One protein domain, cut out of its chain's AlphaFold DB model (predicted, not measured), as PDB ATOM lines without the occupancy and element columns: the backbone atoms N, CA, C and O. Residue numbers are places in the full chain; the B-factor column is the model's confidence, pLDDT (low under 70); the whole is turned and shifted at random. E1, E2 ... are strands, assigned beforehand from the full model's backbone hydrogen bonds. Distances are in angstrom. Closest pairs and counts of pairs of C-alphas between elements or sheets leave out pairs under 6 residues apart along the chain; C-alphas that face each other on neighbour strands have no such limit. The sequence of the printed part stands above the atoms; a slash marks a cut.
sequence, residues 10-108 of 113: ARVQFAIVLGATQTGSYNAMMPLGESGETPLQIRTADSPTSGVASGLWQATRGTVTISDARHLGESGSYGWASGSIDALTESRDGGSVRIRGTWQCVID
ATOM      1  N   ALA A  10      -9.550  19.307 -30.195       86.12
ATOM      2  CA  ALA A  10      -9.454  17.871 -29.979       86.12
ATOM      3  C   ALA A  10      -8.733  17.208 -31.161       86.12
ATOM      4  O   ALA A  10      -9.171  17.314 -32.307       86.12
ATOM      5  N   ARG A  11      -7.649  16.487 -30.882       87.00
ATOM      6  CA  ARG A  11      -6.959  15.613 -31.831       87.00
ATOM      7  C   ARG A  11      -7.378  14.177 -31.577       87.00
ATOM      8  O   ARG A  11      -7.110  13.642 -30.505       87.00
ATOM      9  N   VAL A  12      -8.023  13.569 -32.566       88.19
ATOM     10  CA  VAL A  12      -8.406  12.155 -32.546       88.19
ATOM     11  C   VAL A  12      -7.323  11.362 -33.265       88.19
ATOM     12  O   VAL A  12      -7.015  11.647 -34.420       88.19
ATOM     13  N   GLN A  13      -6.733  10.395 -32.575       88.81
ATOM     14  CA  GLN A  13      -5.680   9.532 -33.093       88.81
ATOM     15  C   GLN A  13      -6.174   8.087 -33.114       88.81
ATOM     16  O   GLN A  13      -6.797   7.622 -32.154       88.81
ATOM     17  N   PHE A  14      -5.872   7.395 -34.212       89.06
ATOM     18  CA  PHE A  14      -6.204   5.992 -34.416       89.06
ATOM     19  C   PHE A  14      -4.923   5.171 -34.510       89.06
ATOM     20  O   PHE A  14      -4.074   5.453 -35.354       89.06
ATOM     21  N   ALA A  15      -4.803   4.158 -33.658       89.12
ATOM     22  CA  ALA A  15      -3.737   3.172 -33.755       89.12
ATOM     23  C   ALA A  15      -4.213   1.998 -34.624       89.12
ATOM     24  O   ALA A  15      -5.345   1.530 -34.481       89.12
ATOM     25  N   ILE A  16      -3.354   1.529 -35.531       87.31
ATOM     26  CA  ILE A  16      -3.643   0.424 -36.452       87.31
ATOM     27  C   ILE A  16      -2.463  -0.543 -36.416       87.31
ATOM     28  O   ILE A  16      -1.318  -0.138 -36.611       87.31
ATOM     29  N   VAL A  17      -2.733  -1.829 -36.178       85.25
ATOM     30  CA  VAL A  17      -1.698  -2.870 -36.222       85.25
ATOM     31  C   VAL A  17      -1.328  -3.136 -37.675       85.25
ATOM     32  O   VAL A  17      -2.187  -3.496 -38.479       85.25
ATOM     33  N   LEU A  18      -0.048  -2.991 -38.011       84.38
ATOM     34  CA  LEU A  18       0.470  -3.381 -39.320       84.38
ATOM     35  C   LEU A  18       0.572  -4.913 -39.404       84.38
ATOM     36  O   LEU A  18       1.041  -5.555 -38.467       84.38
ATOM     37  N   GLY A  19       0.126  -5.508 -40.513       74.25
ATOM     38  CA  GLY A  19       0.159  -6.960 -40.712       74.25
ATOM     39  C   GLY A  19      -1.064  -7.499 -41.455       74.25
ATOM     40  O   GLY A  19      -1.747  -6.766 -42.161       74.25
ATOM     41  N   ALA A  20      -1.346  -8.795 -41.289       57.91
ATOM     42  CA  ALA A  20      -2.343  -9.517 -42.088       57.91
ATOM     43  C   ALA A  20      -3.801  -9.044 -41.903       57.91
ATOM     44  O   ALA A  20      -4.627  -9.293 -42.777       57.91
ATOM     45  N   THR A  21      -4.122  -8.351 -40.803       69.50
ATOM     46  CA  THR A  21      -5.495  -7.905 -40.511       69.50
ATOM     47  C   THR A  21      -5.520  -6.452 -40.036       69.50
ATOM     48  O   THR A  21      -5.606  -6.171 -38.841       69.50
ATOM     49  N   GLN A  22      -5.443  -5.525 -40.994       83.38
ATOM     50  CA  GLN A  22      -5.533  -4.074 -40.759       83.38
ATOM     51  C   GLN A  22      -6.982  -3.561 -40.702       83.38
ATOM     52  O   GLN A  22      -7.239  -2.485 -40.169       83.38
ATOM     53  N   THR A  23      -7.934  -4.320 -41.250       91.88
ATOM     54  CA  THR A  23      -9.368  -3.999 -41.236       91.88
ATOM     55  C   THR A  23     -10.107  -4.864 -40.228       91.88
ATOM     56  O   THR A  23      -9.845  -6.063 -40.123       91.88
ATOM     57  N   GLY A  24     -11.096  -4.299 -39.545       93.06
ATOM     58  CA  GLY A  24     -11.885  -5.023 -38.558       93.06
ATOM     59  C   GLY A  24     -12.494  -4.108 -37.509       93.06
ATOM     60  O   GLY A  24     -12.401  -2.885 -37.595       93.06
ATOM     61  N   SER A  25     -13.130  -4.711 -36.510       94.44
ATOM     62  CA  SER A  25     -13.658  -3.992 -35.350       94.44
ATOM     63  C   SER A  25     -12.787  -4.262 -34.133       94.44
ATOM     64  O   SER A  25     -12.555  -5.412 -33.769       94.44
ATOM     65  N   TYR A  26     -12.350  -3.188 -33.487       93.50
ATOM     66  CA  TYR A  26     -11.449  -3.205 -32.348       93.50
ATOM     67  C   TYR A  26     -12.144  -2.572 -31.148       93.50
ATOM     68  O   TYR A  26     -12.785  -1.520 -31.249       93.50
ATOM     69  N   ASN A  27     -12.032  -3.218 -29.990       94.50
ATOM     70  CA  ASN A  27     -12.524  -2.645 -28.746       94.50
ATOM     71  C   ASN A  27     -11.667  -1.423 -28.397       94.50
ATOM     72  O   ASN A  27     -10.459  -1.556 -28.223       94.50
ATOM     73  N   ALA A  28     -12.294  -0.253 -28.258       94.75
ATOM     74  CA  ALA A  28     -11.589   1.008 -28.037       94.75
ATOM     75  C   ALA A  28     -10.779   1.043 -26.724       94.75
ATOM     76  O   ALA A  28      -9.923   1.906 -26.569       94.75
ATOM     77  N   MET A  29     -11.037   0.116 -25.794       95.19
ATOM     78  CA  MET A  29     -10.336  -0.002 -24.510       95.19
ATOM     79  C   MET A  29      -9.156  -0.975 -24.535       95.19
ATOM     80  O   MET A  29      -8.349  -0.970 -23.609       95.19
ATOM     81  N   MET A  30      -9.094  -1.872 -25.521       92.50
ATOM     82  CA  MET A  30      -8.139  -2.978 -25.505       92.50
ATOM     83  C   MET A  30      -6.877  -2.583 -26.264       92.50
ATOM     84  O   MET A  30      -6.997  -2.197 -27.426       92.50
ATOM     85  N   PRO A  31      -5.686  -2.689 -25.654       89.69
ATOM     86  CA  PRO A  31      -4.431  -2.436 -26.344       89.69
ATOM     87  C   PRO A  31      -4.276  -3.248 -27.633       89.69
ATOM     88  O   PRO A  31      -4.664  -4.415 -27.711       89.69
ATOM     89  N   LEU A  32      -3.676  -2.615 -28.635       86.00
ATOM     90  CA  LEU A  32      -3.363  -3.185 -29.930       86.00
ATOM     91  C   LEU A  32      -1.920  -3.691 -29.959       86.00
ATOM     92  O   LEU A  32      -0.961  -2.914 -29.885       86.00
ATOM     93  N   GLY A  33      -1.776  -5.005 -30.132       78.88
ATOM     94  CA  GLY A  33      -0.478  -5.661 -30.274       78.88
ATOM     95  C   GLY A  33       0.481  -5.351 -29.119       78.88
ATOM     96  O   GLY A  33       0.066  -5.132 -27.983       78.88
ATOM     97  N   GLU A  34       1.776  -5.325 -29.426       69.88
ATOM     98  CA  GLU A  34       2.841  -5.132 -28.428       69.88
ATOM     99  C   GLU A  34       3.077  -3.663 -28.051       69.88
ATOM    100  O   GLU A  34       3.728  -3.382 -27.049       69.88
ATOM    101  N   SER A  35       2.518  -2.715 -28.815       70.19
ATOM    102  CA  SER A  35       2.665  -1.274 -28.553       70.19
ATOM    103  C   SER A  35       2.018  -0.827 -27.237       70.19
ATOM    104  O   SER A  35       2.384   0.205 -26.679       70.19
ATOM    105  N   GLY A  36       1.033  -1.588 -26.747       79.00
ATOM    106  CA  GLY A  36       0.233  -1.213 -25.584       79.00
ATOM    107  C   GLY A  36      -0.780  -0.090 -25.852       79.00
ATOM    108  O   GLY A  36      -1.520   0.279 -24.939       79.00
ATOM    109  N   GLU A  37      -0.854   0.450 -27.071       84.75
ATOM    110  CA  GLU A  37      -1.751   1.559 -27.405       84.75
ATOM    111  C   GLU A  37      -3.182   1.090 -27.669       84.75
ATOM    112  O   GLU A  37      -3.412   0.101 -28.358       84.75
ATOM    113  N   THR A  38      -4.174   1.820 -27.165       90.75
ATOM    114  CA  THR A  38      -5.577   1.584 -27.523       90.75
ATOM    115  C   THR A  38      -5.889   2.095 -28.938       90.75
ATOM    116  O   THR A  38      -5.287   3.079 -29.371       90.75
ATOM    117  N   PRO A  39      -6.885   1.520 -29.647       89.94
ATOM    118  CA  PRO A  39      -7.254   1.929 -31.008       89.94
ATOM    119  C   PRO A  39      -7.679   3.392 -31.134       89.94
ATOM    120  O   PRO A  39      -7.687   3.936 -32.231       89.94
ATOM    121  N   LEU A  40      -8.084   4.007 -30.021       91.44
ATOM    122  CA  LEU A  40      -8.502   5.396 -29.931       91.44
ATOM    123  C   LEU A  40      -7.713   6.099 -28.832       91.44
ATOM    124  O   LEU A  40      -7.717   5.657 -27.680       91.44
ATOM    125  N   GLN A  41      -7.132   7.244 -29.176       88.06
ATOM    126  CA  GLN A  41      -6.662   8.235 -28.217       88.06
ATOM    127  C   GLN A  41      -7.182   9.606 -28.633       88.06
ATOM    128  O   GLN A  41      -7.125   9.965 -29.810       88.06
ATOM    129  N   ILE A  42      -7.687  10.390 -27.681       89.06
ATOM    130  CA  ILE A  42      -8.024  11.790 -27.938       89.06
ATOM    131  C   ILE A  42      -7.189  12.652 -27.009       89.06
ATOM    132  O   ILE A  42      -7.127  12.422 -25.798       89.06
ATOM    133  N   ARG A  43      -6.554  13.663 -27.585       87.88
ATOM    134  CA  ARG A  43      -5.767  14.647 -26.849       87.88
ATOM    135  C   ARG A  43      -6.274  16.039 -27.171       87.88
ATOM    136  O   ARG A  43      -6.792  16.269 -28.261       87.88
ATOM    137  N   THR A  44      -6.138  16.962 -26.237       86.69
ATOM    138  CA  THR A  44      -6.335  18.384 -26.514       86.69
ATOM    139  C   THR A  44      -5.023  18.979 -27.014       86.69
ATOM    140  O   THR A  44      -3.941  18.456 -26.759       86.69
ATOM    141  N   ALA A  45      -5.085  20.026 -27.815       82.69
ATOM    142  CA  ALA A  45      -3.897  20.735 -28.264       82.69
ATOM    143  C   ALA A  45      -4.242  22.194 -28.537       82.69
ATOM    144  O   ALA A  45      -5.363  22.503 -28.938       82.69
ATOM    145  N   ASP A  46      -3.255  23.076 -28.415       81.31
ATOM    146  CA  ASP A  46      -3.429  24.503 -28.714       81.31
ATOM    147  C   ASP A  46      -3.648  24.782 -30.213       81.31
ATOM    148  O   ASP A  46      -4.083  25.864 -30.601       81.31
ATOM    149  N   SER A  47      -3.335  23.817 -31.086       75.31
ATOM    150  CA  SER A  47      -3.573  23.923 -32.527       75.31
ATOM    151  C   SER A  47      -3.816  22.555 -33.176       75.31
ATOM    152  O   SER A  47      -3.412  21.529 -32.621       75.31
ATOM    153  N   PRO A  48      -4.412  22.492 -34.382       70.88
ATOM    154  CA  PRO A  48      -4.612  21.227 -35.092       70.88
ATOM    155  C   PRO A  48      -3.305  20.566 -35.545       70.88
ATOM    156  O   PRO A  48      -3.244  19.344 -35.601       70.88
ATOM    157  N   THR A  49      -2.260  21.353 -35.824       68.88
ATOM    158  CA  THR A  49      -1.081  20.895 -36.585       68.88
ATOM    159  C   THR A  49       0.258  20.978 -35.848       68.88
ATOM    160  O   THR A  49       1.175  20.254 -36.211       68.88
ATOM    161  N   SER A  50       0.410  21.833 -34.831       58.09
ATOM    162  CA  SER A  50       1.735  22.191 -34.278       58.09
ATOM    163  C   SER A  50       1.834  22.250 -32.749       58.09
ATOM    164  O   SER A  50       2.934  22.326 -32.212       58.09
ATOM    165  N   GLY A  51       0.712  22.207 -32.028       60.00
ATOM    166  CA  GLY A  51       0.700  22.263 -30.564       60.00
ATOM    167  C   GLY A  51       1.186  20.979 -29.884       60.00
ATOM    168  O   GLY A  51       0.950  19.872 -30.387       60.00
ATOM    169  N   VAL A  52       1.807  21.145 -28.710       64.31
ATOM    170  CA  VAL A  52       2.017  20.065 -27.736       64.31
ATOM    171  C   VAL A  52       0.644  19.535 -27.343       64.31
ATOM    172  O   VAL A  52      -0.236  20.298 -26.952       64.31
ATOM    173  N   ALA A  53       0.441  18.229 -27.486       70.00
ATOM    174  CA  ALA A  53      -0.815  17.616 -27.098       70.00
ATOM    175  C   ALA A  53      -0.896  17.564 -25.560       70.00
ATOM    176  O   ALA A  53      -0.148  16.827 -24.915       70.00
ATOM    177  N   SER A  54      -1.777  18.378 -24.986       70.25
ATOM    178  CA  SER A  54      -2.144  18.394 -23.573       70.25
ATOM    179  C   SER A  54      -3.357  17.485 -23.362       70.25
ATOM    180  O   SER A  54      -4.099  17.208 -24.294       70.25
ATOM    181  N   GLY A  55      -3.578  16.990 -22.144       77.81
ATOM    182  CA  GLY A  55      -4.769  16.190 -21.848       77.81
ATOM    183  C   GLY A  55      -4.807  14.820 -22.545       77.81
ATOM    184  O   GLY A  55      -4.313  14.601 -23.648       77.81
ATOM    185  N   LEU A  56      -5.401  13.850 -21.867       86.81
ATOM    186  CA  LEU A  56      -5.637  12.530 -22.431       86.81
ATOM    187  C   LEU A  56      -7.055  12.124 -22.074       86.81
ATOM    188  O   LEU A  56      -7.422  12.119 -20.898       86.81
ATOM    189  N   TRP A  57      -7.818  11.792 -23.103       91.38
ATOM    190  CA  TRP A  57      -9.126  11.183 -22.976       91.38
ATOM    191  C   TRP A  57      -9.015   9.751 -23.479       91.38
ATOM    192  O   TRP A  57      -8.628   9.508 -24.626       91.38
ATOM    193  N   GLN A  58      -9.332   8.806 -22.603       91.62
ATOM    194  CA  GLN A  58      -9.266   7.379 -22.901       91.62
ATOM    195  C   GLN A  58     -10.672   6.826 -23.061       91.62
ATOM    196  O   GLN A  58     -11.603   7.271 -22.390       91.62
ATOM    197  N   ALA A  59     -10.837   5.855 -23.954       94.62
ATOM    198  CA  ALA A  59     -12.110   5.172 -24.092       94.62
ATOM    199  C   ALA A  59     -12.419   4.354 -22.832       94.62
ATOM    200  O   ALA A  59     -11.596   3.559 -22.388       94.62
ATOM    201  N   THR A  60     -13.627   4.512 -22.299       95.12
ATOM    202  CA  THR A  60     -14.162   3.691 -21.200       95.12
ATOM    203  C   THR A  60     -15.174   2.660 -21.683       95.12
ATOM    204  O   THR A  60     -15.564   1.766 -20.937       95.12
ATOM    205  N   ARG A  61     -15.609   2.775 -22.944       95.81
ATOM    206  CA  ARG A  61     -16.306   1.743 -23.726       95.81
ATOM    207  C   ARG A  61     -16.401   2.173 -25.184       95.81
ATOM    208  O   ARG A  61     -16.432   3.367 -25.478       95.81
ATOM    209  N   GLY A  62     -16.559   1.209 -26.081       96.19
ATOM    210  CA  GLY A  62     -16.883   1.475 -27.479       96.19
ATOM    211  C   GLY A  62     -16.082   0.649 -28.463       96.19
ATOM    212  O   GLY A  62     -15.335  -0.262 -28.095       96.19
ATOM    213  N   THR A  63     -16.247   0.995 -29.731       97.12
ATOM    214  CA  THR A  63     -15.657   0.271 -30.852       97.12
ATOM    215  C   THR A  63     -15.105   1.253 -31.874       97.12
ATOM    216  O   THR A  63     -15.740   2.256 -32.206       97.12
ATOM    217  N   VAL A  64     -13.915   0.932 -32.373       96.12
ATOM    218  CA  VAL A  64     -13.340   1.524 -33.578       96.12
ATOM    219  C   VAL A  64     -13.412   0.466 -34.665       96.12
ATOM    220  O   VAL A  64     -12.919  -0.644 -34.481       96.12
ATOM    221  N   THR A  65     -14.028   0.795 -35.791       96.44
ATOM    222  CA  THR A  65     -14.061  -0.079 -36.962       96.44
ATOM    223  C   THR A  65     -13.184   0.527 -38.038       96.44
ATOM    224  O   THR A  65     -13.376   1.683 -38.402       96.44
ATOM    225  N   ILE A  66     -12.251  -0.257 -38.564       95.12
ATOM    226  CA  ILE A  66     -11.440   0.076 -39.734       95.12
ATOM    227  C   ILE A  66     -12.046  -0.677 -40.916       95.12
ATOM    228  O   ILE A  66     -12.032  -1.909 -40.943       95.12
ATOM    229  N   SER A  67     -12.623   0.058 -41.865       96.00
ATOM    230  CA  SER A  67     -13.304  -0.505 -43.037       96.00
ATOM    231  C   SER A  67     -12.429  -0.547 -44.286       96.00
ATOM    232  O   SER A  67     -12.717  -1.320 -45.193       96.00
ATOM    233  N   ASP A  68     -11.385   0.279 -44.347       94.69
ATOM    234  CA  ASP A  68     -10.419   0.300 -45.447       94.69
ATOM    235  C   ASP A  68      -9.044   0.669 -44.894       94.69
ATOM    236  O   ASP A  68      -8.936   1.580 -44.069       94.69
ATOM    237  N   ALA A  69      -8.014  -0.032 -45.350       93.56
ATOM    238  CA  ALA A  69      -6.621   0.193 -44.996       93.56
ATOM    239  C   ALA A  69      -5.762  -0.174 -46.208       93.56
ATOM    240  O   ALA A  69      -5.861  -1.289 -46.721       93.56
ATOM    241  N   ARG A  70      -4.962   0.772 -46.702       92.56
ATOM    242  CA  ARG A  70      -4.132   0.596 -47.900       92.56
ATOM    243  C   ARG A  70      -2.777   1.239 -47.692       92.56
ATOM    244  O   ARG A  70      -2.700   2.346 -47.160       92.56
ATOM    245  N   HIS A  71      -1.737   0.554 -48.149       91.75
ATOM    246  CA  HIS A  71      -0.362   1.047 -48.152       91.75
ATOM    247  C   HIS A  71       0.166   1.493 -46.781       91.75
ATOM    248  O   HIS A  71       1.114   2.267 -46.709       91.75
ATOM    249  N   LEU A  72      -0.439   1.044 -45.676       90.12
ATOM    250  CA  LEU A  72      -0.018   1.447 -44.335       90.12
ATOM    251  C   LEU A  72       1.341   0.827 -44.004       90.12
ATOM    252  O   LEU A  72       1.476  -0.398 -44.002       90.12
ATOM    253  N   GLY A  73       2.319   1.676 -43.687       87.56
ATOM    254  CA  GLY A  73       3.697   1.267 -43.410       87.56
ATOM    255  C   GLY A  73       4.519   0.932 -44.659       87.56
ATOM    256  O   GLY A  73       5.603   0.365 -44.532       87.56
ATOM    257  N   GLU A  74       4.018   1.246 -45.858       90.25
ATOM    258  CA  GLU A  74       4.761   1.083 -47.110       90.25
ATOM    259  C   GLU A  74       5.594   2.334 -47.423       90.25
ATOM    260  O   GLU A  74       5.066   3.366 -47.849       90.25
ATOM    261  N   SER A  75       6.915   2.210 -47.267       89.12
ATOM    262  CA  SER A  75       7.850   3.319 -47.461       89.12
ATOM    263  C   SER A  75       7.776   3.923 -48.868       89.12
ATOM    264  O   SER A  75       7.694   3.214 -49.875       89.12
ATOM    265  N   GLY A  76       7.816   5.255 -48.944       90.06
ATOM    266  CA  GLY A  76       7.737   6.004 -50.204       90.06
ATOM    267  C   GLY A  76       6.334   6.098 -50.817       90.06
ATOM    268  O   GLY A  76       6.197   6.649 -51.908       90.06
ATOM    269  N   SER A  77       5.297   5.608 -50.128       92.00
ATOM    270  CA  SER A  77       3.895   5.685 -50.562       92.00
ATOM    271  C   SER A  77       3.033   6.424 -49.543       92.00
ATOM    272  O   SER A  77       3.330   6.427 -48.353       92.00
ATOM    273  N   TYR A  78       1.940   7.039 -49.994       93.50
ATOM    274  CA  TYR A  78       0.913   7.555 -49.086       93.50
ATOM    275  C   TYR A  78       0.127   6.401 -48.464       93.50
ATOM    276  O   TYR A  78      -0.327   5.508 -49.179       93.50
ATOM    277  N   GLY A  79      -0.088   6.461 -47.153       93.88
ATOM    278  CA  GLY A  79      -0.956   5.530 -46.441       93.88
ATOM    279  C   GLY A  79      -2.398   6.026 -46.434       93.88
ATOM    280  O   GLY A  79      -2.652   7.232 -46.384       93.88
ATOM    281  N   TRP A  80      -3.358   5.106 -46.449       94.38
ATOM    282  CA  TRP A  80      -4.777   5.433 -46.333       94.38
ATOM    283  C   TRP A  80      -5.473   4.511 -45.342       94.38
ATOM    284  O   TRP A  80      -5.334   3.290 -45.419       94.38
ATOM    285  N   ALA A  81      -6.284   5.089 -44.459       94.88
ATOM    286  CA  ALA A  81      -7.200   4.333 -43.619       94.88
ATOM    287  C   ALA A  81      -8.538   5.060 -43.464       94.88
ATOM    288  O   ALA A  81      -8.602   6.290 -43.417       94.88
ATOM    289  N   SER A  82      -9.622   4.298 -43.366       96.25
ATOM    290  CA  SER A  82     -10.944   4.848 -43.080       96.25
ATOM    291  C   SER A  82     -11.799   3.895 -42.270       96.25
ATOM    292  O   SER A  82     -11.555   2.684 -42.228       96.25
ATOM    293  N   GLY A  83     -12.831   4.446 -41.643       97.19
ATOM    294  CA  GLY A  83     -13.655   3.661 -40.756       97.19
ATOM    295  C   GLY A  83     -14.745   4.436 -40.048       97.19
ATOM    296  O   GLY A  83     -15.160   5.525 -40.453       97.19
ATOM    297  N   SER A  84     -15.211   3.838 -38.962       97.12
ATOM    298  CA  SER A  84     -16.173   4.434 -38.051       97.12
ATOM    299  C   SER A  84     -15.729   4.285 -36.603       97.12
ATOM    300  O   SER A  84     -14.847   3.500 -36.254       97.12
ATOM    301  N   ILE A  85     -16.329   5.107 -35.756       96.56
ATOM    302  CA  ILE A  85     -16.110   5.122 -34.321       96.56
ATOM    303  C   ILE A  85     -17.453   5.300 -33.622       96.56
ATOM    304  O   ILE A  85     -18.292   6.092 -34.055       96.56
ATOM    305  N   ASP A  86     -17.642   4.572 -32.529       97.06
ATOM    306  CA  ASP A  86     -18.641   4.872 -31.508       97.06
ATOM    307  C   ASP A  86     -18.037   4.532 -30.144       97.06
ATOM    308  O   ASP A  86     -17.919   3.362 -29.773       97.06
ATOM    309  N   ALA A  87     -17.594   5.558 -29.418       96.38
ATOM    310  CA  ALA A  87     -16.905   5.400 -28.148       96.38
ATOM    311  C   ALA A  87     -17.297   6.477 -27.138       96.38
ATOM    312  O   ALA A  87     -17.514   7.637 -27.487       96.38
ATOM    313  N   LEU A  88     -17.367   6.078 -25.869       96.12
ATOM    314  CA  LEU A  88     -17.402   6.992 -24.737       96.12
ATOM    315  C   LEU A  88     -15.980   7.131 -24.204       96.12
ATOM    316  O   LEU A  88     -15.323   6.123 -23.944       96.12
ATOM    317  N   THR A  89     -15.521   8.365 -24.053       93.88
ATOM    318  CA  THR A  89     -14.185   8.684 -23.560       93.88
ATOM    319  C   THR A  89     -14.254   9.572 -22.338       93.88
ATOM    320  O   THR A  89     -15.120  10.448 -22.265       93.88
ATOM    321  N   GLU A  90     -13.322   9.375 -21.417       93.50
ATOM    322  CA  GLU A  90     -13.218  10.146 -20.185       93.50
ATOM    323  C   GLU A  90     -11.825  10.741 -20.037       93.50
ATOM    324  O   GLU A  90     -10.820  10.114 -20.385       93.50
ATOM    325  N   SER A  91     -11.772  11.966 -19.527       90.44
ATOM    326  CA  SER A  91     -10.542  12.624 -19.118       90.44
ATOM    327  C   SER A  91     -10.261  12.389 -17.641       90.44
ATOM    328  O   SER A  91     -11.144  12.104 -16.832       90.44
ATOM    329  N   ARG A  92      -9.000  12.583 -17.255       85.69
ATOM    330  CA  ARG A  92      -8.560  12.437 -15.862       85.69
ATOM    331  C   ARG A  92      -9.260  13.391 -14.883       85.69
ATOM    332  O   ARG A  92      -9.344  13.083 -13.701       85.69
ATOM    333  N   ASP A  93      -9.734  14.541 -15.355       84.44
ATOM    334  CA  ASP A  93     -10.473  15.531 -14.562       84.44
ATOM    335  C   ASP A  93     -11.990  15.259 -14.495       84.44
ATOM    336  O   ASP A  93     -12.736  16.080 -13.966       84.44
ATOM    337  N   GLY A  94     -12.449  14.095 -14.975       85.06
ATOM    338  CA  GLY A  94     -13.842  13.644 -14.862       85.06
ATOM    339  C   GLY A  94     -14.760  14.136 -15.983       85.06
ATOM    340  O   GLY A  94     -15.976  13.940 -15.919       85.06
ATOM    341  N   GLY A  95     -14.206  14.769 -17.018       88.56
ATOM    342  CA  GLY A  95     -14.939  15.074 -18.238       88.56
ATOM    343  C   GLY A  95     -15.301  13.795 -18.989       88.56
ATOM    344  O   GLY A  95     -14.530  12.842 -19.025       88.56
ATOM    345  N   SER A  96     -16.473  13.779 -19.629       91.06
ATOM    346  CA  SER A  96     -16.901  12.667 -20.483       91.06
ATOM    347  C   SER A  96     -17.461  13.168 -21.808       91.06
ATOM    348  O   SER A  96     -18.263  14.111 -21.853       91.06
ATOM    349  N   VAL A  97     -17.033  12.535 -22.899       90.56
ATOM    350  CA  VAL A  97     -17.461  12.844 -24.265       90.56
ATOM    351  C   VAL A  97     -17.697  11.555 -25.034       90.56
ATOM    352  O   VAL A  97     -16.895  10.628 -24.983       90.56
ATOM    353  N   ARG A  98     -18.810  11.502 -25.771       92.88
ATOM    354  CA  ARG A  98     -19.061  10.446 -26.752       92.88
ATOM    355  C   ARG A  98     -18.617  10.923 -28.127       92.88
ATOM    356  O   ARG A  98     -19.117  11.940 -28.602       92.88
ATOM    357  N   ILE A  99     -17.740  10.163 -28.771       92.12
ATOM    358  CA  ILE A  99     -17.370  10.360 -30.171       92.12
ATOM    359  C   ILE A  99     -18.081   9.306 -31.003       92.12
ATOM    360  O   ILE A  99     -17.975   8.111 -30.734       92.12
ATOM    361  N   ARG A 100     -18.812   9.764 -32.019       95.50
ATOM    362  CA  ARG A 100     -19.491   8.899 -32.975       95.50
ATOM    363  C   ARG A 100     -19.404   9.492 -34.370       95.50
ATOM    364  O   ARG A 100     -19.708  10.668 -34.546       95.50
ATOM    365  N   GLY A 101     -19.051   8.676 -35.353       95.62
ATOM    366  CA  GLY A 101     -19.017   9.112 -36.744       95.62
ATOM    367  C   GLY A 101     -18.171   8.218 -37.633       95.62
ATOM    368  O   GLY A 101     -17.752   7.132 -37.233       95.62
ATOM    369  N   THR A 102     -17.934   8.697 -38.847       96.81
ATOM    370  CA  THR A 102     -16.969   8.131 -39.786       96.81
ATOM    371  C   THR A 102     -15.703   8.975 -39.801       96.81
ATOM    372  O   THR A 102     -15.727  10.161 -39.469       96.81
ATOM    373  N   TRP A 103     -14.590   8.357 -40.170       94.62
ATOM    374  CA  TRP A 103     -13.296   9.018 -40.262       94.62
ATOM    375  C   TRP A 103     -12.528   8.515 -41.479       94.62
ATOM    376  O   TRP A 103     -12.743   7.401 -41.965       94.62
ATOM    377  N   GLN A 104     -11.643   9.370 -41.976       94.94
ATOM    378  CA  GLN A 104     -10.717   9.079 -43.061       94.94
ATOM    379  C   GLN A 104      -9.396   9.771 -42.750       94.94
ATOM    380  O   GLN A 104      -9.387  10.932 -42.333       94.94
ATOM    381  N   CYS A 105      -8.297   9.056 -42.949       91.44
ATOM    382  CA  CYS A 105      -6.954   9.548 -42.708       91.44
ATOM    383  C   CYS A 105      -6.063   9.218 -43.905       91.44
ATOM    384  O   CYS A 105      -5.991   8.070 -44.345       91.44
ATOM    385  N   VAL A 106      -5.362  10.245 -44.383       92.56
ATOM    386  CA  VAL A 106      -4.210  10.115 -45.277       92.56
ATOM    387  C   VAL A 106      -2.964  10.244 -44.415       92.56
ATOM    388  O   VAL A 106      -2.877  11.162 -43.599       92.56
ATOM    389  N   ILE A 107      -2.012   9.340 -44.599       89.56
ATOM    390  CA  ILE A 107      -0.691   9.415 -43.983       89.56
ATOM    391  C   ILE A 107       0.280   9.847 -45.076       89.56
ATOM    392  O   ILE A 107       0.400   9.172 -46.101       89.56
ATOM    393  N   ASP A 108       0.941  10.986 -44.873       90.25
ATOM    394  CA  ASP A 108       1.971  11.466 -45.791       90.25
ATOM    395  C   ASP A 108       3.078  10.424 -45.958       90.25
ATOM    396  O   ASP A 108       3.488   9.773 -44.998       90.25
TER     397      ASP A 108
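AT A GLANCE: This is residues 10 to 108 of the 113 residues of an uncharacterized protein of Chloroflexi bacterium (UniProt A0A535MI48). One twisted sheet is bent into an open trough: the long strands E4, E5 and E6 lie side by side as its curved wall, and the short strands E3 and E1 continue the sheet from the first part of E4 over the hollow. Short E2 borders a later part of E4, and E1 and E6 are not neighbours. The printed part has 99 residues, with no named helix and six named strands, E1 to E6 in chain order, in an antiparallel branched sheet, all strand in class. It is compact, with a radius of gyration of the C-alphas of 13.6 A and spans of 40 by 29 by 26 A.

IN THESE COORDINATES: E1, residues 10 to 14, begins at C-alpha 10 (-9.454, 17.871, -29.979). E2 is residues 24 to 27 and E3 residues 40 to 45. E4, residues 53 to 70, spans 27.1 A and bends by 112 degrees at residue 56. E5, residues 79 to 91, spans 29.8 A. E6, residues 96 to 107, spans 28.7 A and ends at C-alpha 107 (-0.691, 9.415, -43.983).

HOW THE PARTS SIT: E3, E4, E5 and E6 form a meander, each strand the antiparallel neighbour of the one before. E1 pairs with E3, with N 11 and O 43 2.8 A apart. On one side of E4 lie E3, N 44 to O 54 at 2.8 A, and E2, N 26 to O 64 at 2.8 A. On its other side lies E5, N 63 to O 86 at 2.9 A. E6 pairs with E5, N 89 to O 97 at 2.8 A.

THE WHOLE: The C-alphas farthest apart, of Gly 76 and Gly 94, are 42.1 A apart. The printed part has no cut. The link from E2 to E3 is long. pLDDT is under 70 at residues 20 to 21, 34 and 49 to 52.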